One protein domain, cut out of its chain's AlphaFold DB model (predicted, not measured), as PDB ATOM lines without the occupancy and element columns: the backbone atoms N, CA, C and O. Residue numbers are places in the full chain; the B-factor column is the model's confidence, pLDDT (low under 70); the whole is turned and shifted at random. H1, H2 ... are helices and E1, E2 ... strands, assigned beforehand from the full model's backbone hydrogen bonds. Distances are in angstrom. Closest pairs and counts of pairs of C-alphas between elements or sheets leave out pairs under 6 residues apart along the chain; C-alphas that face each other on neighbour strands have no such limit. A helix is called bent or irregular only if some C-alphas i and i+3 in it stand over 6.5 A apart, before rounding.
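What this domain is: This is residues 11 to 225 of the 233 residues of an uncharacterized protein of Candidatus Gastranaerophilales bacterium HUM_18 (UniProt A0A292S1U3). A curled sheet of seven strands wraps round one helix, H1, while two long helices, H3 and H6, lie side by side over its other face. Past one end of this body a small two-stranded ribbon, E1 with E9, leads to H8, at the opposite end of the long axis from the loop round Ser 114. The 215 printed residues hold eight named helices and nine named strands, in the order E1 H1 E2 E3 E4 H2 H3 E5 H4 H5 H6 E6 E7 E8 H7 E9 H8. The large sheet is mixed, in the order E2 E3 E4 E5 E6 E7 E8, and the small one is antiparallel. The class is mixed, helices and strands; the whole is compact, with a radius of gyration of the C-alphas of 17.5 A and spans of 52 by 39 by 37 A.

Where its parts are: E1, residues 12 to 15, begins at C-alpha 12 at (-45.121, 19.745, -12.348). H1, residues 23 to 38, is 21.4 A long. The strands E2, residues 43 to 45, E3, residues 55 to 57, and E4, residues 60 to 66 and 20.2 A long, form a meander, each the antiparallel neighbour of the one before. H2 is residues 79 to 84, and H3, residues 93 to 108, measures 22.9 A. E5, residues 119 to 123, begins at C-alpha 119 at (-51.566, 11.795, -41.106). H4, residues 129 to 136, is irregular, with C-alphas 131 and 134 7.7 A apart; H5 is residues 141 to 144. H6, residues 146 to 160, is 20.0 A long. E6, residues 168 to 173, 16.7 A, E7, residues 178 to 183, 16.3 A, and E8, residues 189 to 193, form a second meander. H7 is residues 196 to 201, E9 residues 206 to 209, and H8, residues 210 to 218, ends at C-alpha 218 at (-28.130, 17.560, -7.055).

How they stand to each other: The large sheet is strongly twisted, with E2 and E8 as edge strands. The hairpin E2 and E3 has N 44 and O 56 at 2.8 A, and the hairpin E3 and E4 has N 57 and O 60 at 2.9 A. E4 and E5 are parallel, with N 65 and O 121 at 2.9 A; E5 and E6 are parallel, with N 171 and O 122 at 2.8 A. The hairpin E6 and E7 has N 170 and O 182 at 2.9 A, and the hairpin E7 and E8 has N 181 and O 190 at 2.8 A. There are three layers, helices on both faces of the sheet: H3 and H6 on one, H1 on the other. The sheet curls round H1; the closest C-alphas of H1 and E8 are those of Val 33 and Leu 192, 6.2 A. Two strand-helix-strand units, parallel neighbour strands joined through helices, are E4, H2 H3, E5, with a right-handed crossover, and E5, H4 H5 H6, E6. H3 has a height over the sheet of 8.8 A. H3 and H6 are close but not clearly touching, at a shallow tilt of 1 degrees, the same way, closest at the C-alphas of Ile 98 and Phe 151, 7.3 A. H4 only grazes the sheet with residues 129 to 132, and H4 and H5 only just touch, with 3 pairs of C-alphas within 8 A, the closest those of Asp 134 and His 141, 6.1 A. H2 is not on the large sheet and is only just apart from H3, at 8.4 A. E1 and E9 are antiparallel, with N 13 and O 208 at 2.8 A; the closest C-alphas of E1 and H8 are those of Val 12 and Lys 210, 5.9 A. H7 and H8 are close but not clearly touching, about perpendicular at 86 degrees, closest at the C-alphas of Pro 196 and Leu 216, 7.7 A. Every O i to N i+4 pair is within hydrogen-bond range in H2, H3, H6, H7 and H8; H1 has 11 of 12, H4 has 1 of 4 beside 4 of 5 O i to N i+3 pairs, and H5 is too short for an O i to N i+4 pair.

The domain as a whole: The two C-alphas farthest apart are those of Ser 114 and Lys 218, 52.2 A. The printed part has no cut, and the link from E4 to H2, 12 residues, is long. The mean pLDDT of the printed part is 87.1; residues 70 to 77 and 134 to 145 are under 70.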
ATOM      1  N   GLU A  11     -45.933  18.401  -7.960       82.62
ATOM      2  CA  GLU A  11     -45.802  19.719  -8.575       82.62
ATOM      3  C   GLU A  11     -45.051  19.538  -9.893       82.62
ATOM      4  O   GLU A  11     -43.892  19.118  -9.895       82.62
ATOM      5  N   VAL A  12     -45.720  19.817 -11.012       83.69
ATOM      6  CA  VAL A  12     -45.121  19.745 -12.348       83.69
ATOM      7  C   VAL A  12     -44.661  21.139 -12.749       83.69
ATOM      8  O   VAL A  12     -45.457  22.069 -12.867       83.69
ATOM      9  N   LEU A  13     -43.359  21.280 -12.964       86.38
ATOM     10  CA  LEU A  13     -42.758  22.454 -13.575       86.38
ATOM     11  C   LEU A  13     -42.936  22.334 -15.085       86.38
ATOM     12  O   LEU A  13     -42.560  21.318 -15.667       86.38
ATOM     13  N   SER A  14     -43.477  23.364 -15.725       87.69
ATOM     14  CA  SER A  14     -43.572  23.406 -17.183       87.69
ATOM     15  C   SER A  14     -42.844  24.620 -17.728       87.69
ATOM     16  O   SER A  14     -42.806  25.669 -17.094       87.69
ATOM     17  N   PHE A  15     -42.253  24.466 -18.901       89.56
ATOM     18  CA  PHE A  15     -41.622  25.549 -19.633       89.56
ATOM     19  C   PHE A  15     -42.071  25.479 -21.081       89.56
ATOM     20  O   PHE A  15     -42.022  24.418 -21.706       89.56
ATOM     21  N   LEU A  16     -42.476  26.624 -21.620       90.25
ATOM     22  CA  LEU A  16     -42.751  26.799 -23.037       90.25
ATOM     23  C   LEU A  16     -41.791  27.866 -23.576       90.25
ATOM     24  O   LEU A  16     -41.739  28.962 -23.013       90.25
ATOM     25  N   PRO A  17     -41.055  27.593 -24.669       90.06
ATOM     26  CA  PRO A  17     -40.175  28.577 -25.276       90.06
ATOM     27  C   PRO A  17     -40.906  29.875 -25.625       90.06
ATOM     28  O   PRO A  17     -42.117  29.909 -25.878       90.06
ATOM     29  N   LYS A  18     -40.149  30.971 -25.715       88.00
ATOM     30  CA  LYS A  18     -40.694  32.229 -26.225       88.00
ATOM     31  C   LYS A  18     -41.345  31.994 -27.588       88.00
ATOM     32  O   LYS A  18     -40.788  31.311 -28.439       88.00
ATOM     33  N   ASP A  19     -42.512  32.601 -27.791       88.94
ATOM     34  CA  ASP A  19     -43.277  32.497 -29.034       88.94
ATOM     35  C   ASP A  19     -43.747  31.077 -29.399       88.94
ATOM     36  O   ASP A  19     -44.200  30.875 -30.520       88.94
ATOM     37  N   PHE A  20     -43.737  30.113 -28.470       89.75
ATOM     38  CA  PHE A  20     -44.126  28.722 -28.736       89.75
ATOM     39  C   PHE A  20     -45.497  28.557 -29.419       89.75
ATOM     40  O   PHE A  20     -45.693  27.680 -30.256       89.75
ATOM     41  N   PHE A  21     -46.454  29.441 -29.136       88.12
ATOM     42  CA  PHE A  21     -47.778  29.413 -29.771       88.12
ATOM     43  C   PHE A  21     -47.809  29.961 -31.208       88.12
ATOM     44  O   PHE A  21     -48.842  29.855 -31.872       88.12
ATOM     45  N   LYS A  22     -46.711  30.537 -31.715       89.38
ATOM     46  CA  LYS A  22     -46.550  30.793 -33.152       89.38
ATOM     47  C   LYS A  22     -46.380  29.455 -33.857       89.38
ATOM     48  O   LYS A  22     -45.624  28.603 -33.393       89.38
ATOM     49  N   LYS A  23     -47.097  29.286 -34.969       88.38
ATOM     50  CA  LYS A  23     -47.180  28.023 -35.710       88.38
ATOM     51  C   LYS A  23     -45.787  27.477 -36.026       88.38
ATOM     52  O   LYS A  23     -45.507  26.326 -35.741       88.38
ATOM     53  N   GLU A  24     -44.888  28.331 -36.489       89.94
ATOM     54  CA  GLU A  24     -43.541  27.952 -36.909       89.94
ATOM     55  C   GLU A  24     -42.701  27.359 -35.765       89.94
ATOM     56  O   GLU A  24     -41.867  26.497 -36.017       89.94
ATOM     57  N   VAL A  25     -42.940  27.787 -34.518       90.75
ATOM     58  CA  VAL A  25     -42.176  27.344 -33.341       90.75
ATOM     59  C   VAL A  25     -42.705  26.010 -32.808       90.75
ATOM     60  O   VAL A  25     -41.928  25.082 -32.594       90.75
ATOM     61  N   ASN A  26     -44.024  25.871 -32.616       92.75
ATOM     62  CA  ASN A  26     -44.576  24.581 -32.181       92.75
ATOM     63  C   ASN A  26     -44.491  23.501 -33.270       92.75
ATOM     64  O   ASN A  26     -44.355  22.326 -32.932       92.75
ATOM     65  N   GLU A  27     -44.513  23.863 -34.556       94.19
ATOM     66  CA  GLU A  27     -44.264  22.918 -35.649       94.19
ATOM     67  C   GLU A  27     -42.846  22.364 -35.623       94.19
ATOM     68  O   GLU A  27     -42.668  21.173 -35.850       94.19
ATOM     69  N   GLU A  28     -41.841  23.202 -35.353       93.75
ATOM     70  CA  GLU A  28     -40.448  22.760 -35.261       93.75
ATOM     71  C   GLU A  28     -40.274  21.742 -34.129       93.75
ATOM     72  O   GLU A  28     -39.641  20.700 -34.314       93.75
ATOM     73  N   PHE A  29     -40.911  21.989 -32.983       95.19
ATOM     74  CA  PHE A  29     -40.920  21.031 -31.885       95.19
ATOM     75  C   PHE A  29     -41.705  19.752 -32.216       95.19
ATOM     76  O   PHE A  29     -41.214  18.649 -31.985       95.19
ATOM     77  N   THR A  30     -42.893  19.873 -32.812       96.06
ATOM     78  CA  THR A  30     -43.682  18.713 -33.264       96.06
ATOM     79  C   THR A  30     -42.869  17.855 -34.236       96.06
ATOM     80  O   THR A  30     -42.820  16.636 -34.098       96.06
ATOM     81  N   LEU A  31     -42.160  18.489 -35.174       95.44
ATOM     82  CA  LEU A  31     -41.271  17.821 -36.117       95.44
ATOM     83  C   LEU A  31     -40.110  17.105 -35.416       95.44
ATOM     84  O   LEU A  31     -39.737  16.017 -35.845       95.44
ATOM     85  N   LEU A  32     -39.535  17.686 -34.356       94.69
ATOM     86  CA  LEU A  32     -38.495  17.035 -33.553       94.69
ATOM     87  C   LEU A  32     -39.003  15.726 -32.931       94.69
ATOM     88  O   LEU A  32     -38.322  14.709 -33.041       94.69
ATOM     89  N   VAL A  33     -40.201  15.742 -32.337       95.06
ATOM     90  CA  VAL A  33     -40.838  14.537 -31.776       95.06
ATOM     91  C   VAL A  33     -41.123  13.514 -32.879       95.06
ATOM     92  O   VAL A  33     -40.811  12.340 -32.736       95.06
ATOM     93  N   MET A  34     -41.649  13.938 -34.031       94.25
ATOM     94  CA  MET A  34     -41.896  13.011 -35.143       94.25
ATOM     95  C   MET A  34     -40.600  12.385 -35.681       94.25
ATOM     96  O   MET A  34     -40.573  11.197 -36.002       94.25
ATOM     97  N   LYS A  35     -39.511  13.159 -35.752       93.44
ATOM     98  CA  LYS A  35     -38.188  12.686 -36.188       93.44
ATOM     99  C   LYS A  35     -37.567  11.673 -35.236       93.44
ATOM    100  O   LYS A  35     -36.848  10.796 -35.709       93.44
ATOM    101  N   SER A  36     -37.822  11.768 -33.929       88.44
ATOM    102  CA  SER A  36     -37.300  10.779 -32.979       88.44
ATOM    103  C   SER A  36     -37.923   9.397 -33.176       88.44
ATOM    104  O   SER A  36     -37.321   8.407 -32.773       88.44
ATOM    105  N   VAL A  37     -39.091   9.326 -33.823       80.25
ATOM    106  CA  VAL A  37     -39.840   8.083 -34.049       80.25
ATOM    107  C   VAL A  37     -39.686   7.564 -35.472       80.25
ATOM    108  O   VAL A  37     -39.329   6.410 -35.680       80.25
ATOM    109  N   LEU A  38     -39.949   8.415 -36.464       84.25
ATOM    110  CA  LEU A  38     -39.947   8.020 -37.875       84.25
ATOM    111  C   LEU A  38     -38.558   8.108 -38.521       84.25
ATOM    112  O   LEU A  38     -38.370   7.626 -39.634       84.25
ATOM    113  N   GLY A  39     -37.588   8.713 -37.832       85.31
ATOM    114  CA  GLY A  39     -36.238   8.937 -38.329       85.31
ATOM    115  C   GLY A  39     -36.008  10.347 -38.877       85.31
ATOM    116  O   GLY A  39     -36.924  11.139 -39.129       85.31
ATOM    117  N   VAL A  40     -34.727  10.667 -39.059       81.69
ATOM    118  CA  VAL A  40     -34.240  11.987 -39.497       81.69
ATOM    119  C   VAL A  40     -34.158  12.142 -41.020       81.69
ATOM    120  O   VAL A  40     -33.608  13.138 -41.488       81.69
ATOM    121  N   ASP A  41     -34.687  11.174 -41.777       82.00
ATOM    122  CA  ASP A  41     -34.666  11.149 -43.244       82.00
ATOM    123  C   ASP A  41     -35.477  12.306 -43.869       82.00
ATOM    124  O   ASP A  41     -35.806  13.292 -43.211       82.00
ATOM    125  N   LYS A  42     -35.748  12.256 -45.179       85.75
ATOM    126  CA  LYS A  42     -36.245  13.406 -45.954       85.75
ATOM    127  C   LYS A  42     -37.634  13.878 -45.505       85.75
ATOM    128  O   LYS A  42     -38.660  13.411 -45.995       85.75
ATOM    129  N   TRP A  43     -37.620  14.854 -44.600       94.00
ATOM    130  CA  TRP A  43     -38.732  15.723 -44.243       94.00
ATOM    131  C   TRP A  43     -38.708  16.968 -45.129       94.00
ATOM    132  O   TRP A  43     -37.756  17.749 -45.096       94.00
ATOM    133  N   GLU A  44     -39.772  17.171 -45.892       94.62
ATOM    134  CA  GLU A  44     -39.952  18.312 -46.785       94.62
ATOM    135  C   GLU A  44     -41.107  19.169 -46.272       94.62
ATOM    136  O   GLU A  44     -42.174  18.654 -45.945       94.62
ATOM    137  N   LYS A  45     -40.899  20.485 -46.166       95.19
ATOM    138  CA  LYS A  45     -41.962  21.404 -45.752       95.19
ATOM    139  C   LYS A  45     -42.953  21.575 -46.899       95.19
ATOM    140  O   LYS A  45     -42.543  21.904 -48.011       95.19
ATOM    141  N   GLY A  46     -44.236  21.376 -46.625       94.50
ATOM    142  CA  GLY A  46     -45.278  21.558 -47.625       94.50
ATOM    143  C   GLY A  46     -45.578  23.027 -47.910       94.50
ATOM    144  O   GLY A  46     -45.233  23.944 -47.155       94.50
ATOM    145  N   ASN A  47     -46.222  23.260 -49.048       93.12
ATOM    146  CA  ASN A  47     -46.595  24.577 -49.529       93.12
ATOM    147  C   ASN A  47     -48.079  24.889 -49.247       93.12
ATOM    148  O   ASN A  47     -48.968  24.370 -49.937       93.12
ATOM    149  N   PRO A  48     -48.385  25.825 -48.330       89.75
ATOM    150  CA  PRO A  48     -49.766  26.164 -47.993       89.75
ATOM    151  C   PRO A  48     -50.543  26.759 -49.177       89.75
ATOM    152  O   PRO A  48     -51.752  26.564 -49.268       89.75
ATOM    153  N   ASN A  49     -49.872  27.414 -50.136       93.12
ATOM    154  CA  ASN A  49     -50.526  27.963 -51.334       93.12
ATOM    155  C   ASN A  49     -51.018  26.872 -52.298       93.12
ATOM    156  O   ASN A  49     -51.797  27.154 -53.205       93.12
ATOM    157  N   LYS A  50     -50.556  25.632 -52.114       93.12
ATOM    158  CA  LYS A  50     -50.975  24.454 -52.879       93.12
ATOM    159  C   LYS A  50     -51.898  23.533 -52.079       93.12
ATOM    160  O   LYS A  50     -52.154  22.415 -52.517       93.12
ATOM    161  N   ASN A  51     -52.381  23.978 -50.914       93.00
ATOM    162  CA  ASN A  51     -53.123  23.148 -49.959       93.00
ATOM    163  C   ASN A  51     -52.383  21.849 -49.592       93.00
ATOM    164  O   ASN A  51     -53.013  20.822 -49.331       93.00
ATOM    165  N   GLU A  52     -51.052  21.876 -49.621       95.44
ATOM    166  CA  GLU A  52     -50.245  20.767 -49.129       95.44
ATOM    167  C   GLU A  52     -50.326  20.722 -47.592       95.44
ATOM    168  O   GLU A  52     -50.555  21.759 -46.956       95.44
ATOM    169  N   PRO A  53     -50.187  19.531 -46.990       96.06
ATOM    170  CA  PRO A  53     -50.015  19.387 -45.542       96.06
ATOM    171  C   PRO A  53     -48.738  20.102 -45.075       96.06
ATOM    172  O   PRO A  53     -47.869  20.420 -45.885       96.06
ATOM    173  N   ASP A  54     -48.597  20.322 -43.769       96.44
ATOM    174  CA  ASP A  54     -47.450  21.054 -43.214       96.44
ATOM    175  C   ASP A  54     -46.090  20.417 -43.580       96.44
ATOM    176  O   ASP A  54     -45.140  21.139 -43.903       96.44
ATOM    177  N   TYR A  55     -46.001  19.082 -43.600       96.31
ATOM    178  CA  TYR A  55     -44.795  18.345 -43.990       96.31
ATOM    179  C   TYR A  55     -45.089  17.088 -44.818       96.31
ATOM    180  O   TYR A  55     -46.168  16.500 -44.744       96.31
ATOM    181  N   LEU A  56     -44.088  16.640 -45.573       94.56
ATOM    182  CA  LEU A  56     -44.031  15.337 -46.230       94.56
ATOM    183  C   LEU A  56     -42.799  14.577 -45.731       94.56
ATOM    184  O   LEU A  56     -41.690  15.102 -45.786       94.56
ATOM    185  N   PHE A  57     -42.971  13.338 -45.280       93.50
ATOM    186  CA  PHE A  57     -41.875  12.436 -44.917       93.50
ATOM    187  C   PHE A  57     -41.843  11.269 -45.896       93.50
ATOM    188  O   PHE A  57     -42.789  10.490 -45.940       93.50
ATOM    189  N   ASN A  58     -40.797  11.157 -46.720       90.56
ATOM    190  CA  ASN A  58     -40.732  10.146 -47.791       90.56
ATOM    191  C   ASN A  58     -41.997  10.119 -48.682       90.56
ATOM    192  O   ASN A  58     -42.462   9.063 -49.103       90.56
ATOM    193  N   GLY A  59     -42.581  11.295 -48.943       89.94
ATOM    194  CA  GLY A  59     -43.827  11.448 -49.704       89.94
ATOM    195  C   GLY A  59     -45.115  11.189 -48.912       89.94
ATOM    196  O   GLY A  59     -46.198  11.443 -49.439       89.94
ATOM    197  N   TYR A  60     -45.034  10.744 -47.655       92.81
ATOM    198  CA  TYR A  60     -46.193  10.594 -46.778       92.81
ATOM    199  C   TYR A  60     -46.573  11.941 -46.144       92.81
ATOM    200  O   TYR A  60     -45.721  12.575 -45.524       92.81
ATOM    201  N   PRO A  61     -47.829  12.394 -46.285       95.94
ATOM    202  CA  PRO A  61     -48.271  13.705 -45.819       95.94
ATOM    203  C   PRO A  61     -48.557  13.763 -44.306       95.94
ATOM    204  O   PRO A  61     -49.227  12.879 -43.767       95.94
ATOM    205  N   PHE A  62     -48.118  14.836 -43.640       96.94
ATOM    206  CA  PHE A  62     -48.315  15.109 -42.210       96.94
ATOM    207  C   PHE A  62     -48.817  16.540 -41.971       96.94
ATOM    208  O   PHE A  62     -48.135  17.512 -42.288       96.94
ATOM    209  N   GLU A  63     -50.003  16.672 -41.380       97.62
ATOM    210  CA  GLU A  63     -50.546  17.948 -40.901       97.62
ATOM    211  C   GLU A  63     -50.335  18.058 -39.394       97.62
ATOM    212  O   GLU A  63     -50.687  17.141 -38.650       97.62
ATOM    213  N   PHE A  64     -49.849  19.203 -38.924       97.12
ATOM    214  CA  PHE A  64     -49.644  19.460 -37.505       97.12
ATOM    215  C   PHE A  64     -50.728  20.391 -36.955       97.12
ATOM    216  O   PHE A  64     -51.281  21.278 -37.622       97.12
ATOM    217  N   THR A  65     -51.108  20.178 -35.700       95.19
ATOM    218  CA  THR A  65     -52.041  21.057 -35.000       95.19
ATOM    219  C   THR A  65     -51.807  21.029 -33.502       95.19
ATOM    220  O   THR A  65     -51.404  20.015 -32.949       95.19
ATOM    221  N   LEU A  66     -52.115  22.138 -32.838       93.75
ATOM    222  CA  LEU A  66     -52.092  22.243 -31.384       93.75
ATOM    223  C   LEU A  66     -53.499  22.000 -30.827       93.75
ATOM    224  O   LEU A  66     -54.443  22.644 -31.292       93.75
ATOM    225  N   ALA A  67     -53.638  21.111 -29.844       91.88
ATOM    226  CA  ALA A  67     -54.860  20.901 -29.077       91.88
ATOM    227  C   ALA A  67     -55.251  22.194 -28.350       91.88
ATOM    228  O   ALA A  67     -54.463  22.787 -27.615       91.88
ATOM    229  N   SER A  68     -56.479  22.648 -28.576       86.62
ATOM    230  CA  SER A  68     -57.043  23.821 -27.910       86.62
ATOM    231  C   SER A  68     -58.548  23.820 -28.099       86.62
ATOM    232  O   SER A  68     -59.026  23.474 -29.184       86.62
ATOM    233  N   ASP A  69     -59.284  24.320 -27.110       77.62
ATOM    234  CA  ASP A  69     -60.661  24.742 -27.331       77.62
ATOM    235  C   ASP A  69     -60.679  25.920 -28.312       77.62
ATOM    236  O   ASP A  69     -60.183  27.022 -28.063       77.62
ATOM    237  N   LYS A  70     -61.315  25.727 -29.462       63.50
ATOM    238  CA  LYS A  70     -61.852  26.868 -30.198       63.50
ATOM    239  C   LYS A  70     -63.222  27.149 -29.618       63.50
ATOM    240  O   LYS A  70     -64.245  26.898 -30.250       63.50
ATOM    241  N   CYS A  71     -63.239  27.683 -28.397       46.34
ATOM    242  CA  CYS A  71     -64.471  28.159 -27.791       46.34
ATOM    243  C   CYS A  71     -65.032  29.296 -28.653       46.34
ATOM    244  O   CYS A  71     -64.565  30.443 -28.648       46.34
ATOM    245  N   LYS A  72     -66.040  28.923 -29.449       43.72
ATOM    246  CA  LYS A  72     -66.936  29.816 -30.173       43.72
ATOM    247  C   LYS A  72     -67.305  30.965 -29.225       43.72
ATOM    248  O   LYS A  72     -67.833  30.741 -28.143       43.72
ATOM    249  N   ASN A  73     -67.002  32.191 -29.646       44.38
ATOM    250  CA  ASN A  73     -67.404  33.467 -29.037       44.38
ATOM    251  C   ASN A  73     -66.549  34.072 -27.903       44.38
ATOM    252  O   ASN A  73     -66.869  35.184 -27.485       44.38
ATOM    253  N   ARG A  74     -65.421  33.484 -27.466       50.25
ATOM    254  CA  ARG A  74     -64.493  34.164 -26.525       50.25
ATOM    255  C   ARG A  74     -63.023  34.023 -26.931       50.25
ATOM    256  O   ARG A  74     -62.244  33.347 -26.279       50.25
ATOM    257  N   LYS A  75     -62.605  34.749 -27.978       55.06
ATOM    258  CA  LYS A  75     -61.205  34.772 -28.474       55.06
ATOM    259  C   LYS A  75     -60.140  35.099 -27.409       55.06
ATOM    260  O   LYS A  75     -58.966  34.841 -27.647       55.06
ATOM    261  N   LYS A  76     -60.523  35.712 -26.282       57.47
ATOM    262  CA  LYS A  76     -59.601  36.099 -25.204       57.47
ATOM    263  C   LYS A  76     -59.463  35.049 -24.096       57.47
ATOM    264  O   LYS A  76     -58.448  35.073 -23.419       57.47
ATOM    265  N   ASP A  77     -60.403  34.119 -23.960       68.06
ATOM    266  CA  ASP A  77     -60.431  33.126 -22.877       68.06
ATOM    267  C   ASP A  77     -60.529  31.711 -23.463       68.06
ATOM    268  O   ASP A  77     -61.567  31.052 -23.425       68.06
ATOM    269  N   ASN A  78     -59.442  31.290 -24.106       74.25
ATOM    270  CA  ASN A  78     -59.243  29.919 -24.561       74.25
ATOM    271  C   ASN A  78     -58.113  29.271 -23.753       74.25
ATOM    272  O   ASN A  78     -57.340  29.954 -23.081       74.25
ATOM    273  N   PHE A  79     -58.015  27.954 -23.833       79.56
ATOM    274  CA  PHE A  79     -57.039  27.109 -23.164       79.56
ATOM    275  C   PHE A  79     -55.610  27.622 -23.343       79.56
ATOM    276  O   PHE A  79     -54.897  27.782 -22.360       79.56
ATOM    277  N   ILE A  80     -55.221  27.977 -24.572       79.31
ATOM    278  CA  ILE A  80     -53.901  28.554 -24.858       79.31
ATOM    279  C   ILE A  80     -53.658  29.818 -24.027       79.31
ATOM    280  O   ILE A  80     -52.593  29.970 -23.434       79.31
ATOM    281  N   ASN A  81     -54.626  30.734 -23.965       74.12
ATOM    282  CA  ASN A  81     -54.481  31.939 -23.157       74.12
ATOM    283  C   ASN A  81     -54.456  31.613 -21.663       74.12
ATOM    284  O   ASN A  81     -53.614  32.172 -20.972       74.12
ATOM    285  N   ARG A  82     -55.295  30.684 -21.185       79.31
ATOM    286  CA  ARG A  82     -55.300  30.254 -19.776       79.31
ATOM    287  C   ARG A  82     -53.968  29.629 -19.359       79.31
ATOM    288  O   ARG A  82     -53.496  29.917 -18.263       79.31
ATOM    289  N   LEU A  83     -53.336  28.841 -20.232       78.88
ATOM    290  CA  LEU A  83     -51.974  28.347 -20.018       78.88
ATOM    291  C   LEU A  83     -50.968  29.500 -19.943       78.88
ATOM    292  O   LEU A  83     -50.170  29.561 -19.016       78.88
ATOM    293  N   ARG A  84     -51.034  30.452 -20.885       74.75
ATOM    294  CA  ARG A  84     -50.129  31.615 -20.928       74.75
ATOM    295  C   ARG A  84     -50.257  32.545 -19.726       74.75
ATOM    296  O   ARG A  84     -49.295  33.231 -19.408       74.75
ATOM    297  N   THR A  85     -51.442  32.645 -19.130       76.19
ATOM    298  CA  THR A  85     -51.714  33.518 -17.978       76.19
ATOM    299  C   THR A  85     -51.717  32.773 -16.650       76.19
ATOM    300  O   THR A  85     -52.140  33.350 -15.653       76.19
ATOM    301  N   VAL A  86     -51.279  31.507 -16.630       73.81
ATOM    302  CA  VAL A  86     -51.225  30.657 -15.425       73.81
ATOM    303  C   VAL A  86     -52.574  30.630 -14.690       73.81
ATOM    304  O   VAL A  86     -52.669  30.663 -13.469       73.81
ATOM    305  N   SER A  87     -53.656  30.618 -15.467       76.88
ATOM    306  CA  SER A  87     -55.032  30.653 -14.969       76.88
ATOM    307  C   SER A  87     -55.834  29.438 -15.426       76.88
ATOM    308  O   SER A  87     -57.062  29.443 -15.348       76.88
ATOM    309  N   TYR A  88     -55.165  28.422 -15.977       79.38
ATOM    310  CA  TYR A  88     -55.802  27.150 -16.276       79.38
ATOM    311  C   TYR A  88     -56.006  26.367 -14.978       79.38
ATOM    312  O   TYR A  88     -55.055  26.010 -14.290       79.38
ATOM    313  N   THR A  89     -57.268  26.098 -14.677       77.69
ATOM    314  CA  THR A  89     -57.719  25.224 -13.597       77.69
ATOM    315  C   THR A  89     -58.808  24.334 -14.168       77.69
ATOM    316  O   THR A  89     -59.637  24.825 -14.939       77.69
ATOM    317  N   SER A  90     -58.838  23.065 -13.782       78.62
ATOM    318  CA  SER A  90     -59.863  22.135 -14.245       78.62
ATOM    319  C   SER A  90     -60.351  21.244 -13.116       78.62
ATOM    320  O   SER A  90     -59.566  20.809 -12.278       78.62
ATOM    321  N   GLU A  91     -61.653  20.972 -13.121       78.62
ATOM    322  CA  GLU A  91     -62.272  19.940 -12.287       78.62
ATOM    323  C   GLU A  91     -62.090  18.543 -12.906       78.62
ATOM    324  O   GLU A  91     -62.106  17.545 -12.189       78.62
ATOM    325  N   ASN A  92     -61.894  18.467 -14.230       82.88
ATOM    326  CA  ASN A  92     -61.649  17.232 -14.966       82.88
ATOM    327  C   ASN A  92     -60.712  17.485 -16.156       82.88
ATOM    328  O   ASN A  92     -61.138  17.751 -17.283       82.88
ATOM    329  N   VAL A  93     -59.413  17.375 -15.884       83.38
ATOM    330  CA  VAL A  93     -58.345  17.588 -16.869       83.38
ATOM    331  C   VAL A  93     -58.495  16.658 -18.080       83.38
ATOM    332  O   VAL A  93     -58.234  17.063 -19.214       83.38
ATOM    333  N   GLU A  94     -58.964  15.424 -17.875       85.56
ATOM    334  CA  GLU A  94     -59.127  14.465 -18.963       85.56
ATOM    335  C   GLU A  94     -60.222  14.876 -19.957       85.56
ATOM    336  O   GLU A  94     -60.004  14.783 -21.167       85.56
ATOM    337  N   ASP A  95     -61.377  15.344 -19.473       87.44
ATOM    338  CA  ASP A  95     -62.462  15.821 -20.343       87.44
ATOM    339  C   ASP A  95     -62.048  17.034 -21.166       87.44
ATOM    340  O   ASP A  95     -62.340  17.100 -22.364       87.44
ATOM    341  N   ASP A  96     -61.339  17.973 -20.541       86.94
ATOM    342  CA  ASP A  96     -60.822  19.155 -21.221       86.94
ATOM    343  C   ASP A  96     -59.930  18.760 -22.397       86.94
ATOM    344  O   ASP A  96     -60.142  19.203 -23.525       86.94
ATOM    345  N   ILE A  97     -58.958  17.880 -22.156       88.88
ATOM    346  CA  ILE A  97     -57.983  17.474 -23.170       88.88
ATOM    347  C   ILE A  97     -58.654  16.703 -24.300       88.88
ATOM    348  O   ILE A  97     -58.401  17.008 -25.467       88.88
ATOM    349  N   ILE A  98     -59.540  15.755 -23.978       91.81
ATOM    350  CA  ILE A  98     -60.327  15.035 -24.986       91.81
ATOM    351  C   ILE A  98     -61.104  16.038 -25.842       91.81
ATOM    352  O   ILE A  98     -61.019  15.997 -27.070       91.81
ATOM    353  N   CYS A  99     -61.785  17.000 -25.218       90.38
ATOM    354  CA  CYS A  99     -62.522  18.043 -25.924       90.38
ATOM    355  C   CYS A  99     -61.611  18.877 -26.842       90.38
ATOM    356  O   CYS A  99     -61.944  19.121 -28.007       90.38
ATOM    357  N   TYR A 100     -60.438  19.291 -26.358       91.06
ATOM    358  CA  TYR A 100     -59.486  20.104 -27.118       91.06
ATOM    359  C   TYR A 100     -58.909  19.351 -28.316       91.06
ATOM    360  O   TYR A 100     -58.762  19.934 -29.393       91.06
ATOM    361  N   ILE A 101     -58.603  18.064 -28.152       94.38
ATOM    362  CA  ILE A 101     -58.129  17.200 -29.234       94.38
ATOM    363  C   ILE A 101     -59.247  17.002 -30.264       94.38
ATOM    364  O   ILE A 101     -59.036  17.257 -31.452       94.38
ATOM    365  N   GLU A 102     -60.449  16.614 -29.826       94.31
ATOM    366  CA  GLU A 102     -61.591  16.357 -30.711       94.31
ATOM    367  C   GLU A 102     -61.925  17.556 -31.594       94.31
ATOM    368  O   GLU A 102     -62.114  17.395 -32.801       94.31
ATOM    369  N   GLN A 103     -61.941  18.762 -31.022       92.44
ATOM    370  CA  GLN A 103     -62.230  19.980 -31.777       92.44
ATOM    371  C   GLN A 103     -61.205  20.242 -32.885       92.44
ATOM    372  O   GLN A 103     -61.573  20.650 -33.989       92.44
ATOM    373  N   GLN A 104     -59.918  20.005 -32.624       93.31
ATOM    374  CA  GLN A 104     -58.882  20.227 -33.634       93.31
ATOM    375  C   GLN A 104     -58.909  19.149 -34.710       93.31
ATOM    376  O   GLN A 104     -58.774  19.482 -35.888       93.31
ATOM    377  N   ILE A 105     -59.156  17.888 -34.340       96.19
ATOM    378  CA  ILE A 105     -59.381  16.817 -35.315       96.19
ATOM    379  C   ILE A 105     -60.578  17.174 -36.204       96.19
ATOM    380  O   ILE A 105     -60.458  17.122 -37.427       96.19
ATOM    381  N   GLU A 106     -61.702  17.613 -35.626       95.19
ATOM    382  CA  GLU A 106     -62.894  18.037 -36.373       95.19
ATOM    383  C   GLU A 106     -62.614  19.176 -37.350       95.19
ATOM    384  O   GLU A 106     -63.110  19.173 -38.478       95.19
ATOM    385  N   ASP A 107     -61.823  20.161 -36.943       92.88
ATOM    386  CA  ASP A 107     -61.480  21.290 -37.796       92.88
ATOM    387  C   ASP A 107     -60.521  20.908 -38.920       92.88
ATOM    388  O   ASP A 107     -60.732  21.295 -40.072       92.88
ATOM    389  N   LYS A 108     -59.489  20.114 -38.624       94.81
ATOM    390  CA  LYS A 108     -58.562  19.613 -39.646       94.81
ATOM    391  C   LYS A 108     -59.262  18.644 -40.592       94.81
ATOM    392  O   LYS A 108     -58.995  18.660 -41.792       94.81
ATOM    393  N   ALA A 109     -60.251  17.902 -40.102       95.00
ATOM    394  CA  ALA A 109     -61.111  17.054 -40.909       95.00
ATOM    395  C   ALA A 109     -62.041  17.847 -41.843       95.00
ATOM    396  O   ALA A 109     -62.673  17.225 -42.683       95.00
ATOM    397  N   LYS A 110     -62.111  19.183 -41.799       94.06
ATOM    398  CA  LYS A 110     -62.852  19.982 -42.800       94.06
ATOM    399  C   LYS A 110     -61.968  20.498 -43.942       94.06
ATOM    400  O   LYS A 110     -62.493  20.942 -44.959       94.06
ATOM    401  N   LYS A 111     -60.637  20.452 -43.798       93.38
ATOM    402  CA  LYS A 111     -59.690  20.972 -44.800       93.38
ATOM    403  C   LYS A 111     -59.630  20.102 -46.057       93.38
ATOM    404  O   LYS A 111     -59.662  18.880 -45.974       93.38
ATOM    405  N   GLN A 112     -59.492  20.710 -47.228       91.94
ATOM    406  CA  GLN A 112     -59.236  19.976 -48.469       91.94
ATOM    407  C   GLN A 112     -57.743  20.027 -48.772       91.94
ATOM    408  O   GLN A 112     -57.236  21.069 -49.175       91.94
ATOM    409  N   TYR A 113     -57.050  18.916 -48.535       92.81
ATOM    410  CA  TYR A 113     -55.636  18.778 -48.866       92.81
ATOM    411  C   TYR A 113     -55.474  18.362 -50.326       92.81
ATOM    412  O   TYR A 113     -56.310  17.633 -50.863       92.81
ATOM    413  N   SER A 114     -54.393  18.808 -50.960       91.44
ATOM    414  CA  SER A 114     -54.034  18.390 -52.321       91.44
ATOM    415  C   SER A 114     -53.515  16.951 -52.389       91.44
ATOM    416  O   SER A 114     -53.558  16.335 -53.452       91.44
ATOM    417  N   THR A 115     -53.077  16.394 -51.259       87.69
ATOM    418  CA  THR A 115     -52.614  15.010 -51.127       87.69
ATOM    419  C   THR A 115     -53.637  14.152 -50.372       87.69
ATOM    420  O   THR A 115     -54.140  14.589 -49.331       87.69
ATOM    421  N   PRO A 116     -53.938  12.922 -50.831       85.81
ATOM    422  CA  PRO A 116     -54.757  11.982 -50.068       85.81
ATOM    423  C   PRO A 116     -54.000  11.447 -48.839       85.81
ATOM    424  O   PRO A 116     -52.787  11.601 -48.736       85.81
ATOM    425  N   SER A 117     -54.713  10.767 -47.936       88.81
ATOM    426  CA  SER A 117     -54.109   9.967 -46.852       88.81
ATOM    427  C   SER A 117     -53.213  10.748 -45.878       88.81
ATOM    428  O   SER A 117     -52.176  10.255 -45.447       88.81
ATOM    429  N   VAL A 118     -53.620  11.967 -45.514       96.81
ATOM    430  CA  VAL A 118     -52.919  12.808 -44.527       96.81
ATOM    431  C   VAL A 118     -52.885  12.132 -43.156       96.81
ATOM    432  O   VAL A 118     -53.919  11.681 -42.667       96.81
ATOM    433  N   ASN A 119     -51.711  12.088 -42.529       97.25
ATOM    434  CA  ASN A 119     -51.566  11.795 -41.106       97.25
ATOM    435  C   ASN A 119     -51.725  13.097 -40.315       97.25
ATOM    436  O   ASN A 119     -51.148  14.121 -40.684       97.25
ATOM    437  N   LEU A 120     -52.505  13.078 -39.239       98.12
ATOM    438  CA  LEU A 120     -52.706  14.250 -38.387       98.12
ATOM    439  C   LEU A 120     -51.904  14.101 -37.094       98.12
ATOM    440  O   LEU A 120     -52.119  13.142 -36.367       98.12
ATOM    441  N   CYS A 121     -51.055  15.070 -36.760       98.00
ATOM    442  CA  CYS A 121     -50.366  15.133 -35.471       98.00
ATOM    443  C   CYS A 121     -50.998  16.219 -34.597       98.00
ATOM    444  O   CYS A 121     -51.031  17.392 -34.978       98.00
ATOM    445  N   VAL A 122     -51.495  15.833 -33.423       97.44
ATOM    446  CA  VAL A 122     -52.128  16.730 -32.453       97.44
ATOM    447  C   VAL A 122     -51.224  16.888 -31.234       97.44
ATOM    448  O   VAL A 122     -51.114  15.981 -30.416       97.44
ATOM    449  N   LEU A 123     -50.601  18.056 -31.100       96.69
ATOM    450  CA  LEU A 123     -49.766  18.423 -29.959       96.69
ATOM    451  C   LEU A 123     -50.621  18.916 -28.787       96.69
ATOM    452  O   LEU A 123     -51.348  19.897 -28.914       96.69
ATOM    453  N   CYS A 124     -50.503  18.273 -27.636       93.94
ATOM    454  CA  CYS A 124     -51.200  18.591 -26.396       93.94
ATOM    455  C   CYS A 124     -50.207  19.163 -25.381       93.94
ATOM    456  O   CYS A 124     -49.079  18.695 -25.294       93.94
ATOM    457  N   LEU A 125     -50.619  20.177 -24.615       90.56
ATOM    458  CA  LEU A 125     -49.754  20.881 -23.649       90.56
ATOM    459  C   LEU A 125     -50.175  20.662 -22.197       90.56
ATOM    460  O   LEU A 125     -49.904  21.497 -21.338       90.56
ATOM    461  N   VAL A 126     -50.887  19.575 -21.940       86.12
ATOM    462  CA  VAL A 126     -51.204  19.134 -20.587       86.12
ATOM    463  C   VAL A 126     -50.600  17.757 -20.423       86.12
ATOM    464  O   VAL A 126     -50.706  16.937 -21.337       86.12
ATOM    465  N   GLU A 127     -49.944  17.538 -19.290       84.06
ATOM    466  CA  GLU A 127     -49.348  16.245 -18.986       84.06
ATOM    467  C   GLU A 127     -50.423  15.158 -18.874       84.06
ATOM    468  O   GLU A 127     -51.524  15.436 -18.397       84.06
ATOM    469  N   ARG A 128     -50.116  13.954 -19.373       85.06
ATOM    470  CA  ARG A 128     -50.974  12.761 -19.290       85.06
ATOM    471  C   ARG A 128     -50.184  11.548 -18.832       85.06
ATOM    472  O   ARG A 128     -50.113  10.534 -19.526       85.06
ATOM    473  N   PHE A 129     -49.573  11.659 -17.657       80.12
ATOM    474  CA  PHE A 129     -48.872  10.531 -17.050       80.12
ATOM    475  C   PHE A 129     -49.799   9.317 -16.837       80.12
ATOM    476  O   PHE A 129     -49.388   8.171 -17.006       80.12
ATOM    477  N   ASP A 130     -51.073   9.557 -16.527       79.25
ATOM    478  CA  ASP A 130     -52.095   8.522 -16.352       79.25
ATOM    479  C   ASP A 130     -52.266   7.636 -17.596       79.25
ATOM    480  O   ASP A 130     -52.329   6.414 -17.472       79.25
ATOM    481  N   TRP A 131     -52.241   8.227 -18.792       84.31
ATOM    482  CA  TRP A 131     -52.415   7.526 -20.067       84.31
ATOM    483  C   TRP A 131     -51.284   6.547 -20.419       84.31
ATOM    484  O   TRP A 131     -51.482   5.633 -21.224       84.31
ATOM    485  N   ILE A 132     -50.101   6.726 -19.836       79.62
ATOM    486  CA  ILE A 132     -48.902   5.909 -20.090       79.62
ATOM    487  C   ILE A 132     -48.492   5.068 -18.876       79.62
ATOM    488  O   ILE A 132     -47.497   4.350 -18.933       79.62
ATOM    489  N   SER A 133     -49.246   5.156 -17.775       70.31
ATOM    490  CA  SER A 133     -48.893   4.556 -16.483       70.31
ATOM    491  C   SER A 133     -48.737   3.026 -16.516       70.31
ATOM    492  O   SER A 133     -48.045   2.471 -15.660       70.31
ATOM    493  N   ASP A 134     -49.289   2.356 -17.535       61.66
ATOM    494  CA  ASP A 134     -49.075   0.931 -17.838       61.66
ATOM    495  C   ASP A 134     -47.589   0.564 -17.915       61.66
ATOM    496  O   ASP A 134     -47.176  -0.486 -17.423       61.66
ATOM    497  N   GLU A 135     -46.768   1.447 -18.489       54.03
ATOM    498  CA  GLU A 135     -45.324   1.234 -18.628       54.03
ATOM    499  C   GLU A 135     -44.586   1.335 -17.287       54.03
ATOM    500  O   GLU A 135     -43.490   0.800 -17.127       54.03
ATOM    501  N   TYR A 136     -45.219   1.960 -16.295       54.31
ATOM    502  CA  TYR A 136     -44.675   2.178 -14.958       54.31
ATOM    503  C   TYR A 136     -45.227   1.185 -13.912       54.31
ATOM    504  O   TYR A 136     -44.940   1.322 -12.722       54.31
ATOM    505  N   GLY A 137     -45.976   0.154 -14.335       43.75
ATOM    506  CA  GLY A 137     -46.311  -1.013 -13.505       43.75
ATOM    507  C   GLY A 137     -47.483  -0.846 -12.527       43.75
ATOM    508  O   GLY A 137     -47.543  -1.558 -11.522       43.75
ATOM    509  N   SER A 138     -48.422   0.074 -12.779       52.00
ATOM    510  CA  SER A 138     -49.574   0.282 -11.885       52.00
ATOM    511  C   SER A 138     -50.669  -0.789 -12.041       52.00
ATOM    512  O   SER A 138     -51.281  -0.952 -13.096       52.00
ATOM    513  N   TYR A 139     -51.002  -1.477 -10.942       43.88
ATOM    514  CA  TYR A 139     -52.078  -2.478 -10.868       43.88
ATOM    515  C   TYR A 139     -53.502  -1.913 -11.076       43.88
ATOM    516  O   TYR A 139     -54.443  -2.695 -11.199       43.88
ATOM    517  N   THR A 140     -53.694  -0.589 -11.131       49.94
ATOM    518  CA  THR A 140     -55.014   0.055 -11.313       49.94
ATOM    519  C   THR A 140     -55.329   0.459 -12.755       49.94
ATOM    520  O   THR A 140     -56.387   1.041 -12.998       49.94
ATOM    521  N   HIS A 141     -54.448   0.151 -13.710       49.62
ATOM    522  CA  HIS A 141     -54.513   0.703 -15.065       49.62
ATOM    523  C   HIS A 141     -55.827   0.429 -15.820       49.62
ATOM    524  O   HIS A 141     -56.431   1.340 -16.383       49.62
ATOM    525  N   PHE A 142     -56.360  -0.793 -15.718       49.78
ATOM    526  CA  PHE A 142     -57.588  -1.203 -16.407       49.78
ATOM    527  C   PHE A 142     -58.840  -0.409 -15.987       49.78
ATOM    528  O   PHE A 142     -59.838  -0.417 -16.706       49.78
ATOM    529  N   MET A 143     -58.822   0.262 -14.827       49.31
ATOM    530  CA  MET A 143     -59.938   1.104 -14.371       49.31
ATOM    531  C   MET A 143     -59.822   2.563 -14.827       49.31
ATOM    532  O   MET A 143     -60.839   3.250 -14.895       49.31
ATOM    533  N   ILE A 144     -58.611   3.035 -15.137       59.31
ATOM    534  CA  ILE A 144     -58.325   4.430 -15.515       59.31
ATOM    535  C   ILE A 144     -58.400   4.598 -17.042       59.31
ATOM    536  O   ILE A 144     -58.844   5.626 -17.548       59.31
ATOM    537  N   ASP A 145     -58.090   3.541 -17.786       67.19
ATOM    538  CA  ASP A 145     -57.956   3.573 -19.242       67.19
ATOM    539  C   ASP A 145     -59.263   3.606 -20.035       67.19
ATOM    540  O   ASP A 145     -59.269   3.950 -21.221       67.19
ATOM    541  N   HIS A 146     -60.391   3.286 -19.399       77.56
ATOM    542  CA  HIS A 146     -61.652   3.082 -20.106       77.56
ATOM    543  C   HIS A 146     -62.079   4.303 -20.933       77.56
ATOM    544  O   HIS A 146     -62.561   4.173 -22.059       77.56
ATOM    545  N   LYS A 147     -61.881   5.511 -20.399       85.56
ATOM    546  CA  LYS A 147     -62.290   6.752 -21.064       85.56
ATOM    547  C   LYS A 147     -61.374   7.114 -22.231       85.56
ATOM    548  O   LYS A 147     -61.870   7.450 -23.308       85.56
ATOM    549  N   ARG A 148     -60.058   6.968 -22.055       89.38
ATOM    550  CA  ARG A 148     -59.064   7.083 -23.133       89.38
ATOM    551  C   ARG A 148     -59.375   6.114 -24.272       89.38
ATOM    552  O   ARG A 148     -59.414   6.524 -25.427       89.38
ATOM    553  N   GLU A 149     -59.624   4.845 -23.960       89.25
ATOM    554  CA  GLU A 149     -59.936   3.816 -24.958       89.25
ATOM    555  C   GLU A 149     -61.220   4.120 -25.725       89.25
ATOM    556  O   GLU A 149     -61.243   4.042 -26.954       89.25
ATOM    557  N   GLN A 150     -62.290   4.508 -25.025       91.81
ATOM    558  CA  GLN A 150     -63.528   4.951 -25.669       91.81
ATOM    559  C   GLN A 150     -63.278   6.129 -26.612       91.81
ATOM    560  O   GLN A 150     -63.782   6.143 -27.738       91.81
ATOM    561  N   PHE A 151     -62.482   7.102 -26.168       93.75
ATOM    562  CA  PHE A 151     -62.097   8.248 -26.975       93.75
ATOM    563  C   PHE A 151     -61.314   7.823 -28.229       93.75
ATOM    564  O   PHE A 151     -61.698   8.204 -29.336       93.75
ATOM    565  N   PHE A 152     -60.292   6.975 -28.092       95.06
ATOM    566  CA  PHE A 152     -59.478   6.483 -29.211       95.06
ATOM    567  C   PHE A 152     -60.328   5.708 -30.217       95.06
ATOM    568  O   PHE A 152     -60.292   5.997 -31.413       95.06
ATOM    569  N   ASN A 153     -61.175   4.796 -29.734       95.81
ATOM    570  CA  ASN A 153     -62.107   4.042 -30.571       95.81
ATOM    571  C   ASN A 153     -63.060   4.971 -31.337       95.81
ATOM    572  O   ASN A 153     -63.295   4.771 -32.533       95.81
ATOM    573  N   LYS A 154     -63.567   6.025 -30.686       96.75
ATOM    574  CA  LYS A 154     -64.435   7.031 -31.314       96.75
ATOM    575  C   LYS A 154     -63.718   7.771 -32.447       96.75
ATOM    576  O   LYS A 154     -64.274   7.869 -33.543       96.75
ATOM    577  N   ILE A 155     -62.511   8.299 -32.220       97.56
ATOM    578  CA  ILE A 155     -61.790   9.053 -33.261       97.56
ATOM    579  C   ILE A 155     -61.247   8.145 -34.370       97.56
ATOM    580  O   ILE A 155     -61.272   8.544 -35.537       97.56
ATOM    581  N   LYS A 156     -60.857   6.905 -34.047       97.88
ATOM    582  CA  LYS A 156     -60.465   5.892 -35.032       97.88
ATOM    583  C   LYS A 156     -61.620   5.580 -35.978       97.88
ATOM    584  O   LYS A 156     -61.473   5.759 -37.185       97.88
ATOM    585  N   ALA A 157     -62.789   5.231 -35.441       97.69
ATOM    586  CA  ALA A 157     -63.969   4.928 -36.248       97.69
ATOM    587  C   ALA A 157     -64.405   6.129 -37.106       97.69
ATOM    588  O   ALA A 157     -64.703   5.986 -38.293       97.69
ATOM    589  N   LYS A 158     -64.422   7.334 -36.522       97.44
ATOM    590  CA  LYS A 158     -64.931   8.541 -37.190       97.44
ATOM    591  C   LYS A 158     -63.995   9.086 -38.271       97.44
ATOM    592  O   LYS A 158     -64.489   9.655 -39.242       97.44
ATOM    593  N   TYR A 159     -62.676   8.958 -38.114       97.56
ATOM    594  CA  TYR A 159     -61.717   9.633 -38.996       97.56
ATOM    595  C   TYR A 159     -60.711   8.711 -39.682       97.56
ATOM    596  O   TYR A 159     -60.333   9.003 -40.813       97.56
ATOM    597  N   ILE A 160     -60.285   7.617 -39.057       97.56
ATOM    598  CA  ILE A 160     -59.295   6.707 -39.653       97.56
ATOM    599  C   ILE A 160     -60.012   5.653 -40.498       97.56
ATOM    600  O   ILE A 160     -59.789   5.566 -41.704       97.56
ATOM    601  N   ASP A 161     -60.965   4.929 -39.909       97.00
ATOM    602  CA  ASP A 161     -61.722   3.885 -40.612       97.00
ATOM    603  C   ASP A 161     -62.596   4.494 -41.735       97.00
ATOM    604  O   ASP A 161     -62.782   3.900 -42.799       97.00
ATOM    605  N   ALA A 162     -63.048   5.741 -41.547       95.00
ATOM    606  CA  ALA A 162     -63.722   6.554 -42.565       95.00
ATOM    607  C   ALA A 162     -62.775   7.140 -43.639       95.00
ATOM    608  O   ALA A 162     -63.218   7.904 -44.499       95.00
ATOM    609  N   LYS A 163     -61.476   6.804 -43.597       94.69
ATOM    610  CA  LYS A 163     -60.422   7.238 -44.532       94.69
ATOM    611  C   LYS A 163     -60.264   8.755 -44.634       94.69
ATOM    612  O   LYS A 163     -59.890   9.281 -45.684       94.69
ATOM    613  N   ARG A 164     -60.573   9.478 -43.556       95.31
ATOM    614  CA  ARG A 164     -60.388  10.930 -43.495       95.31
ATOM    615  C   ARG A 164     -58.937  11.300 -43.215       95.31
ATOM    616  O   ARG A 164     -58.424  12.227 -43.835       95.31
ATOM    617  N   PHE A 165     -58.307  10.560 -42.315       97.56
ATOM    618  CA  PHE A 165     -56.872  10.566 -42.067       97.56
ATOM    619  C   PHE A 165     -56.338   9.142 -42.220       97.56
ATOM    620  O   PHE A 165     -57.091   8.184 -42.055       97.56
ATOM    621  N   ASN A 166     -55.058   9.005 -42.559       96.88
ATOM    622  CA  ASN A 166     -54.396   7.700 -42.566       96.88
ATOM    623  C   ASN A 166     -54.110   7.220 -41.137       96.88
ATOM    624  O   ASN A 166     -54.363   6.068 -40.804       96.88
ATOM    625  N   ASP A 167     -53.647   8.138 -40.291       97.50
ATOM    626  CA  ASP A 167     -53.528   7.953 -38.851       97.50
ATOM    627  C   ASP A 167     -53.716   9.301 -38.136       97.50
ATOM    628  O   ASP A 167     -53.624  10.375 -38.746       97.50
ATOM    629  N   ILE A 168     -53.982   9.235 -36.835       98.19
ATOM    630  CA  ILE A 168     -53.961  10.367 -35.920       98.19
ATOM    631  C   ILE A 168     -52.919  10.054 -34.850       98.19
ATOM    632  O   ILE A 168     -53.054   9.090 -34.103       98.19
ATOM    633  N   PHE A 169     -51.901  10.898 -34.765       97.38
ATOM    634  CA  PHE A 169     -50.894  10.849 -33.725       97.38
ATOM    635  C   PHE A 169     -51.219  11.867 -32.638       97.38
ATOM    636  O   PHE A 169     -51.355  13.061 -32.921       97.38
ATOM    637  N   LEU A 170     -51.317  11.415 -31.392       97.25
ATOM    638  CA  LEU A 170     -51.424  12.298 -30.235       97.25
ATOM    639  C   LEU A 170     -50.039  12.493 -29.631       97.25
ATOM    640  O   LEU A 170     -49.356  11.514 -29.338       97.25
ATOM    641  N   ILE A 171     -49.634  13.750 -29.461       96.88
ATOM    642  CA  ILE A 171     -48.364  14.118 -28.839       96.88
ATOM    643  C   ILE A 171     -48.661  14.800 -27.516       96.88
ATOM    644  O   ILE A 171     -49.379  15.795 -27.508       96.88
ATOM    645  N   PHE A 172     -48.125  14.306 -26.408       94.50
ATOM    646  CA  PHE A 172     -48.379  14.884 -25.088       94.50
ATOM    647  C   PHE A 172     -47.186  14.668 -24.150       94.50
ATOM    648  O   PHE A 172     -46.448  13.697 -24.316       94.50
ATOM    649  N   PRO A 173     -46.959  15.568 -23.185       93.94
ATOM    650  CA  PRO A 173     -45.907  15.394 -22.202       93.94
ATOM    651  C   PRO A 173     -46.353  14.470 -21.063       93.94
ATOM    652  O   PRO A 173     -47.545  14.302 -20.802       93.94
ATOM    653  N   ASP A 174     -45.390  13.923 -20.336       90.81
ATOM    654  CA  ASP A 174     -45.591  13.384 -18.995       90.81
ATOM    655  C   ASP A 174     -44.830  14.208 -17.947       90.81
ATOM    656  O   ASP A 174     -44.254  15.258 -18.238       90.81
ATOM    657  N   MET A 175     -44.840  13.738 -16.701       88.69
ATOM    658  CA  MET A 175     -44.172  14.412 -15.589       88.69
ATOM    659  C   MET A 175     -42.667  14.102 -15.465       88.69
ATOM    660  O   MET A 175     -42.027  14.547 -14.517       88.69
ATOM    661  N   THR A 176     -42.076  13.341 -16.384       90.62
ATOM    662  CA  THR A 176     -40.676  12.875 -16.338       90.62
ATOM    663  C   THR A 176     -39.775  13.573 -17.358       90.62
ATOM    664  O   THR A 176     -38.663  13.121 -17.624       90.62
ATOM    665  N   ALA A 177     -40.223  14.699 -17.922       93.25
ATOM    666  CA  ALA A 177     -39.610  15.352 -19.080       93.25
ATOM    667  C   ALA A 177     -39.637  14.493 -20.353       93.25
ATOM    668  O   ALA A 177     -38.786  14.662 -21.227       93.25
ATOM    669  N   THR A 178     -40.632  13.616 -20.487       93.94
ATOM    670  CA  THR A 178     -40.824  12.792 -21.680       93.94
ATOM    671  C   THR A 178     -42.019  13.281 -22.482       93.94
ATOM    672  O   THR A 178     -43.085  13.568 -21.941       93.94
ATOM    673  N   TRP A 179     -41.846  13.369 -23.797       95.31
ATOM    674  CA  TRP A 179     -42.935  13.579 -24.742       95.31
ATOM    675  C   TRP A 179     -43.294  12.266 -25.410       95.31
ATOM    676  O   TRP A 179     -42.433  11.607 -25.986       95.31
ATOM    677  N   TRP A 180     -44.568  11.915 -25.364       94.62
ATOM    678  CA  TRP A 180     -45.114  10.704 -25.945       94.62
ATOM    679  C   TRP A 180     -45.758  11.007 -27.283       94.62
ATOM    680  O   TRP A 180     -46.436  12.019 -27.427       94.62
ATOM    681  N   LEU A 181     -45.549  10.117 -28.244       94.88
ATOM    682  CA  LEU A 181     -46.242  10.049 -29.520       94.88
ATOM    683  C   LEU A 181     -47.053   8.755 -29.531       94.88
ATOM    684  O   LEU A 181     -46.481   7.671 -29.450       94.88
ATOM    685  N   TRP A 182     -48.369   8.860 -29.674       94.81
ATOM    686  CA  TRP A 182     -49.260   7.704 -29.683       94.81
ATOM    687  C   TRP A 182     -50.041   7.628 -30.990       94.81
ATOM    688  O   TRP A 182     -50.809   8.538 -31.313       94.81
ATOM    689  N   SER A 183     -49.844   6.542 -31.738       95.38
ATOM    690  CA  SER A 183     -50.648   6.208 -32.916       95.38
ATOM    691  C   SER A 183     -52.020   5.695 -32.485       95.38
ATOM    692  O   SER A 183     -52.131   4.672 -31.813       95.38
ATOM    693  N   VAL A 184     -53.085   6.373 -32.909       96.38
ATOM    694  CA  VAL A 184     -54.464   5.939 -32.641       96.38
ATOM    695  C   VAL A 184     -54.816   4.687 -33.450       96.38
ATOM    696  O   VAL A 184     -55.591   3.854 -32.986       96.38
ATOM    697  N   SER A 185     -54.268   4.541 -34.660       94.94
ATOM    698  CA  SER A 185     -54.548   3.392 -35.526       94.94
ATOM    699  C   SER A 185     -53.957   2.084 -34.991       94.94
ATOM    700  O   SER A 185     -54.667   1.080 -34.900       94.94
ATOM    701  N   SER A 186     -52.666   2.097 -34.643       93.69
ATOM    702  CA  SER A 186     -51.921   0.904 -34.205       93.69
ATOM    703  C   SER A 186     -51.917   0.707 -32.688       93.69
ATOM    704  O   SER A 186     -51.590  -0.378 -32.215       93.69
ATOM    705  N   ASN A 187     -52.288   1.745 -31.934       91.19
ATOM    706  CA  ASN A 187     -52.130   1.833 -30.486       91.19
ATOM    707  C   ASN A 187     -50.663   1.785 -30.007       91.19
ATOM    708  O   ASN A 187     -50.420   1.649 -28.808       91.19
ATOM    709  N   GLU A 188     -49.688   1.918 -30.911       91.38
ATOM    710  CA  GLU A 188     -48.268   1.978 -30.564       91.38
ATOM    711  C   GLU A 188     -47.895   3.335 -29.958       91.38
ATOM    712  O   GLU A 188     -48.378   4.393 -30.389       91.38
ATOM    713  N   LYS A 189     -47.004   3.287 -28.963       90.56
ATOM    714  CA  LYS A 189     -46.468   4.445 -28.247       90.56
ATOM    715  C   LYS A 189     -44.973   4.552 -28.507       90.56
ATOM    716  O   LYS A 189     -44.257   3.554 -28.533       90.56
ATOM    717  N   PHE A 190     -44.507   5.779 -28.650       91.94
ATOM    718  CA  PHE A 190     -43.100   6.120 -28.773       91.94
ATOM    719  C   PHE A 190     -42.814   7.344 -27.918       91.94
ATOM    720  O   PHE A 190     -43.732   8.098 -27.591       91.94
ATOM    721  N   SER A 191     -41.550   7.577 -27.585       92.88
ATOM    722  CA  SER A 191     -41.193   8.674 -26.695       92.88
ATOM    723  C   SER A 191     -39.927   9.419 -27.107       92.88
ATOM    724  O   SER A 191     -39.018   8.884 -27.744       92.88
ATOM    725  N   LEU A 192     -39.890  10.695 -26.728       94.44
ATOM    726  CA  LEU A 192     -38.725  11.564 -26.741       94.44
ATOM    727  C   LEU A 192     -38.471  12.043 -25.310       94.44
ATOM    728  O   LEU A 192     -39.181  12.913 -24.805       94.44
ATOM    729  N   GLN A 193     -37.429  11.512 -24.678       94.06
ATOM    730  CA  GLN A 193     -36.932  12.037 -23.409       94.06
ATOM    731  C   GLN A 193     -36.191  13.357 -23.660       94.06
ATOM    732  O   GLN A 193     -35.164  13.388 -24.345       94.06
ATOM    733  N   VAL A 194     -36.675  14.453 -23.077       93.75
ATOM    734  CA  VAL A 194     -35.949  15.725 -23.064       93.75
ATOM    735  C   VAL A 194     -34.766  15.578 -22.116       93.75
ATOM    736  O   VAL A 194     -34.925  15.312 -20.925       93.75
ATOM    737  N   THR A 195     -33.563  15.727 -22.660       94.25
ATOM    738  CA  THR A 195     -32.322  15.583 -21.891       94.25
ATOM    739  C   THR A 195     -32.060  16.807 -21.009       94.25
ATOM    740  O   THR A 195     -32.528  17.905 -21.331       94.25
ATOM    741  N   PRO A 196     -31.237  16.683 -19.953       93.69
ATOM    742  CA  PRO A 196     -30.808  17.836 -19.165       93.69
ATOM    743  C   PRO A 196     -30.193  18.957 -20.019       93.69
ATOM    744  O   PRO A 196     -30.486  20.129 -19.805       93.69
ATOM    745  N   GLN A 197     -29.427  18.621 -21.066       93.56
ATOM    746  CA  GLN A 197     -28.865  19.616 -21.989       93.56
ATOM    747  C   GLN A 197     -29.947  20.359 -22.789       93.56
ATOM    748  O   GLN A 197     -29.810  21.552 -23.062       93.56
ATOM    749  N   MET A 198     -31.027  19.675 -23.177       93.94
ATOM    750  CA  MET A 198     -32.165  20.309 -23.848       93.94
ATOM    751  C   MET A 198     -32.934  21.230 -22.895       93.94
ATOM    752  O   MET A 198     -33.293  22.333 -23.311       93.94
ATOM    753  N   ILE A 199     -33.118  20.820 -21.635       92.62
ATOM    754  CA  ILE A 199     -33.728  21.645 -20.577       92.62
ATOM    755  C   ILE A 199     -32.898  22.918 -20.359       92.62
ATOM    756  O   ILE A 199     -33.430  24.021 -20.453       92.62
ATOM    757  N   GLU A 200     -31.580  22.783 -20.179       90.88
ATOM    758  CA  GLU A 200     -30.652  23.913 -20.018       90.88
ATOM    759  C   GLU A 200     -30.689  24.900 -21.185       90.88
ATOM    760  O   GLU A 200     -30.519  26.107 -21.003       90.88
ATOM    761  N   SER A 201     -30.909  24.398 -22.400       91.44
ATOM    762  CA  SER A 201     -30.936  25.244 -23.589       91.44
ATOM    763  C   SER A 201     -32.145  26.177 -23.652       91.44
ATOM    764  O   SER A 201     -32.097  27.146 -24.409       91.44
ATOM    765  N   GLU A 202     -33.230  25.869 -22.924       89.06
ATOM    766  CA  GLU A 202     -34.504  26.607 -22.955       89.06
ATOM    767  C   GLU A 202     -35.079  26.776 -24.385       89.06
ATOM    768  O   GLU A 202     -35.856  27.691 -24.668       89.06
ATOM    769  N   LYS A 203     -34.706  25.882 -25.316       91.19
ATOM    770  CA  LYS A 203     -35.173  25.888 -26.716       91.19
ATOM    771  C   LYS A 203     -36.417  25.043 -26.955       91.19
ATOM    772  O   LYS A 203     -37.147  25.304 -27.907       91.19
ATOM    773  N   TYR A 204     -36.648  24.037 -26.120       92.38
ATOM    774  CA  TYR A 204     -37.731  23.071 -26.282       92.38
ATOM    775  C   TYR A 204     -38.644  23.091 -25.062       92.38
ATOM    776  O   TYR A 204     -38.159  23.327 -23.952       92.38
ATOM    777  N   PRO A 205     -39.953  22.861 -25.241       93.94
ATOM    778  CA  PRO A 205     -40.860  22.760 -24.117       93.94
ATOM    779  C   PRO A 205     -40.576  21.497 -23.299       93.94
ATOM    780  O   PRO A 205     -40.236  20.441 -23.843       93.94
ATOM    781  N   TYR A 206     -40.757  21.590 -21.988       92.94
ATOM    782  CA  TYR A 206     -40.641  20.448 -21.086       92.94
ATOM    783  C   TYR A 206     -41.649  20.553 -19.944       92.94
ATOM    784  O   TYR A 206     -42.066  21.646 -19.562       92.94
ATOM    785  N   PHE A 207     -42.018  19.393 -19.412       92.06
ATOM    786  CA  PHE A 207     -42.849  19.222 -18.228       92.06
ATOM    787  C   PHE A 207     -42.113  18.235 -17.334       92.06
ATOM    788  O   PHE A 207     -41.760  17.150 -17.779       92.06
ATOM    789  N   ILE A 208     -41.792  18.630 -16.110       90.81
ATOM    790  CA  ILE A 208     -40.972  17.818 -15.218       90.81
ATOM    791  C   ILE A 208     -41.449  17.973 -13.784       90.81
ATOM    792  O   ILE A 208     -41.692  19.078 -13.301       90.81
ATOM    793  N   GLU A 209     -41.584  16.858 -13.089       89.81
ATOM    794  CA  GLU A 209     -41.890  16.835 -11.672       89.81
ATOM    795  C   GLU A 209     -40.755  17.509 -10.888       89.81
ATOM    796  O   GLU A 209     -39.561  17.348 -11.165       89.81
ATOM    797  N   LYS A 210     -41.131  18.339  -9.917       88.50
ATOM    798  CA  LYS A 210     -40.198  19.211  -9.205       88.50
ATOM    799  C   LYS A 210     -39.104  18.450  -8.462       88.50
ATOM    800  O   LYS A 210     -37.963  18.912  -8.465       88.50
ATOM    801  N   ARG A 211     -39.399  17.308  -7.830       88.62
ATOM    802  CA  ARG A 211     -38.382  16.504  -7.129       88.62
ATOM    803  C   ARG A 211     -37.393  15.890  -8.115       88.62
ATOM    804  O   ARG A 211     -36.201  15.911  -7.820       88.62
ATOM    805  N   LEU A 212     -37.845  15.426  -9.281       89.94
ATOM    806  CA  LEU A 212     -36.969  14.952 -10.352       89.94
ATOM    807  C   LEU A 212     -36.050  16.077 -10.842       89.94
ATOM    808  O   LEU A 212     -34.840  15.892 -10.926       89.94
ATOM    809  N   CYS A 213     -36.593  17.276 -11.068       90.31
ATOM    810  CA  CYS A 213     -35.788  18.448 -11.418       90.31
ATOM    811  C   CYS A 213     -34.724  18.755 -10.343       90.31
ATOM    812  O   CYS A 213     -33.543  18.916 -10.649       90.31
ATOM    813  N   GLN A 214     -35.110  18.751  -9.063       89.94
ATOM    814  CA  GLN A 214     -34.186  18.948  -7.940       89.94
ATOM    815  C   GLN A 214     -33.127  17.845  -7.840       89.94
ATOM    816  O   GLN A 214     -31.993  18.122  -7.446       89.94
ATOM    817  N   GLN A 215     -33.475  16.602  -8.170       91.38
ATOM    818  CA  GLN A 215     -32.530  15.492  -8.221       91.38
ATOM    819  C   GLN A 215     -31.492  15.710  -9.325       91.38
ATOM    820  O   GLN A 215     -30.300  15.629  -9.042       91.38
ATOM    821  N   LEU A 216     -31.917  16.086 -10.535       92.31
ATOM    822  CA  LEU A 216     -31.002  16.387 -11.641       92.31
ATOM    823  C   LEU A 216     -30.035  17.533 -11.300       92.31
ATOM    824  O   LEU A 216     -28.869  17.490 -11.692       92.31
ATOM    825  N   VAL A 217     -30.478  18.535 -10.529       91.62
ATOM    826  CA  VAL A 217     -29.587  19.588 -10.009       91.62
ATOM    827  C   VAL A 217     -28.579  19.025  -9.003       91.62
ATOM    828  O   VAL A 217     -27.389  19.309  -9.104       91.62
ATOM    829  N   LYS A 218     -29.022  18.197  -8.047       91.62
ATOM    830  CA  LYS A 218     -28.130  17.560  -7.055       91.62
ATOM    831  C   LYS A 218     -27.080  16.657  -7.699       91.62
ATOM    832  O   LYS A 218     -25.972  16.555  -7.186       91.62
ATOM    833  N   GLU A 219     -27.428  16.014  -8.809       93.06
ATOM    834  CA  GLU A 219     -26.532  15.164  -9.598       93.06
ATOM    835  C   GLU A 219     -25.589  15.969 -10.511       93.06
ATOM    836  O   GLU A 219     -24.726  15.391 -11.168       93.06
ATOM    837  N   GLY A 220     -25.722  17.301 -10.555       90.31
ATOM    838  CA  GLY A 220     -24.907  18.175 -11.402       90.31
ATOM    839  C   GLY A 220     -25.249  18.096 -12.893       90.31
ATOM    840  O   GLY A 220     -24.462  18.551 -13.722       90.31
ATOM    841  N   LEU A 221     -26.404  17.521 -13.244       91.25
ATOM    842  CA  LEU A 221     -26.899  17.422 -14.621       91.25
ATOM    843  C   LEU A 221     -27.661  18.683 -15.049       91.25
ATOM    844  O   LEU A 221     -27.716  18.986 -16.240       91.25
ATOM    845  N   LEU A 222     -28.219  19.418 -14.080       91.38
ATOM    846  CA  LEU A 222     -28.794  20.752 -14.251       91.38
ATOM    847  C   LEU A 222     -28.087  21.764 -13.341       91.38
ATOM    848  O   LEU A 222     -27.623  21.446 -12.248       91.38
ATOM    849  N   THR A 223     -28.031  23.008 -13.791       87.44
ATOM    850  CA  THR A 223     -27.470  24.152 -13.075       87.44
ATOM    851  C   THR A 223     -28.357  24.566 -11.901       87.44
ATOM    852  O   THR A 223     -29.582  24.426 -11.924       87.44
ATOM    853  N   GLU A 224     -27.753  25.160 -10.869       82.94
ATOM    854  CA  GLU A 224     -28.461  25.550  -9.641       82.94
ATOM    855  C   GLU A 224     -29.606  26.548  -9.867       82.94
ATOM    856  O   GLU A 224     -30.510  26.627  -9.034       82.94
ATOM    857  N   ARG A 225     -29.659  27.260 -11.003       81.69
ATOM    858  CA  ARG A 225     -30.803  28.133 -11.332       81.69
ATOM    859  C   ARG A 225     -32.133  27.370 -11.365       81.69
ATOM    860  O   ARG A 225     -33.167  27.964 -11.072       81.69
TER     861      ARG A 225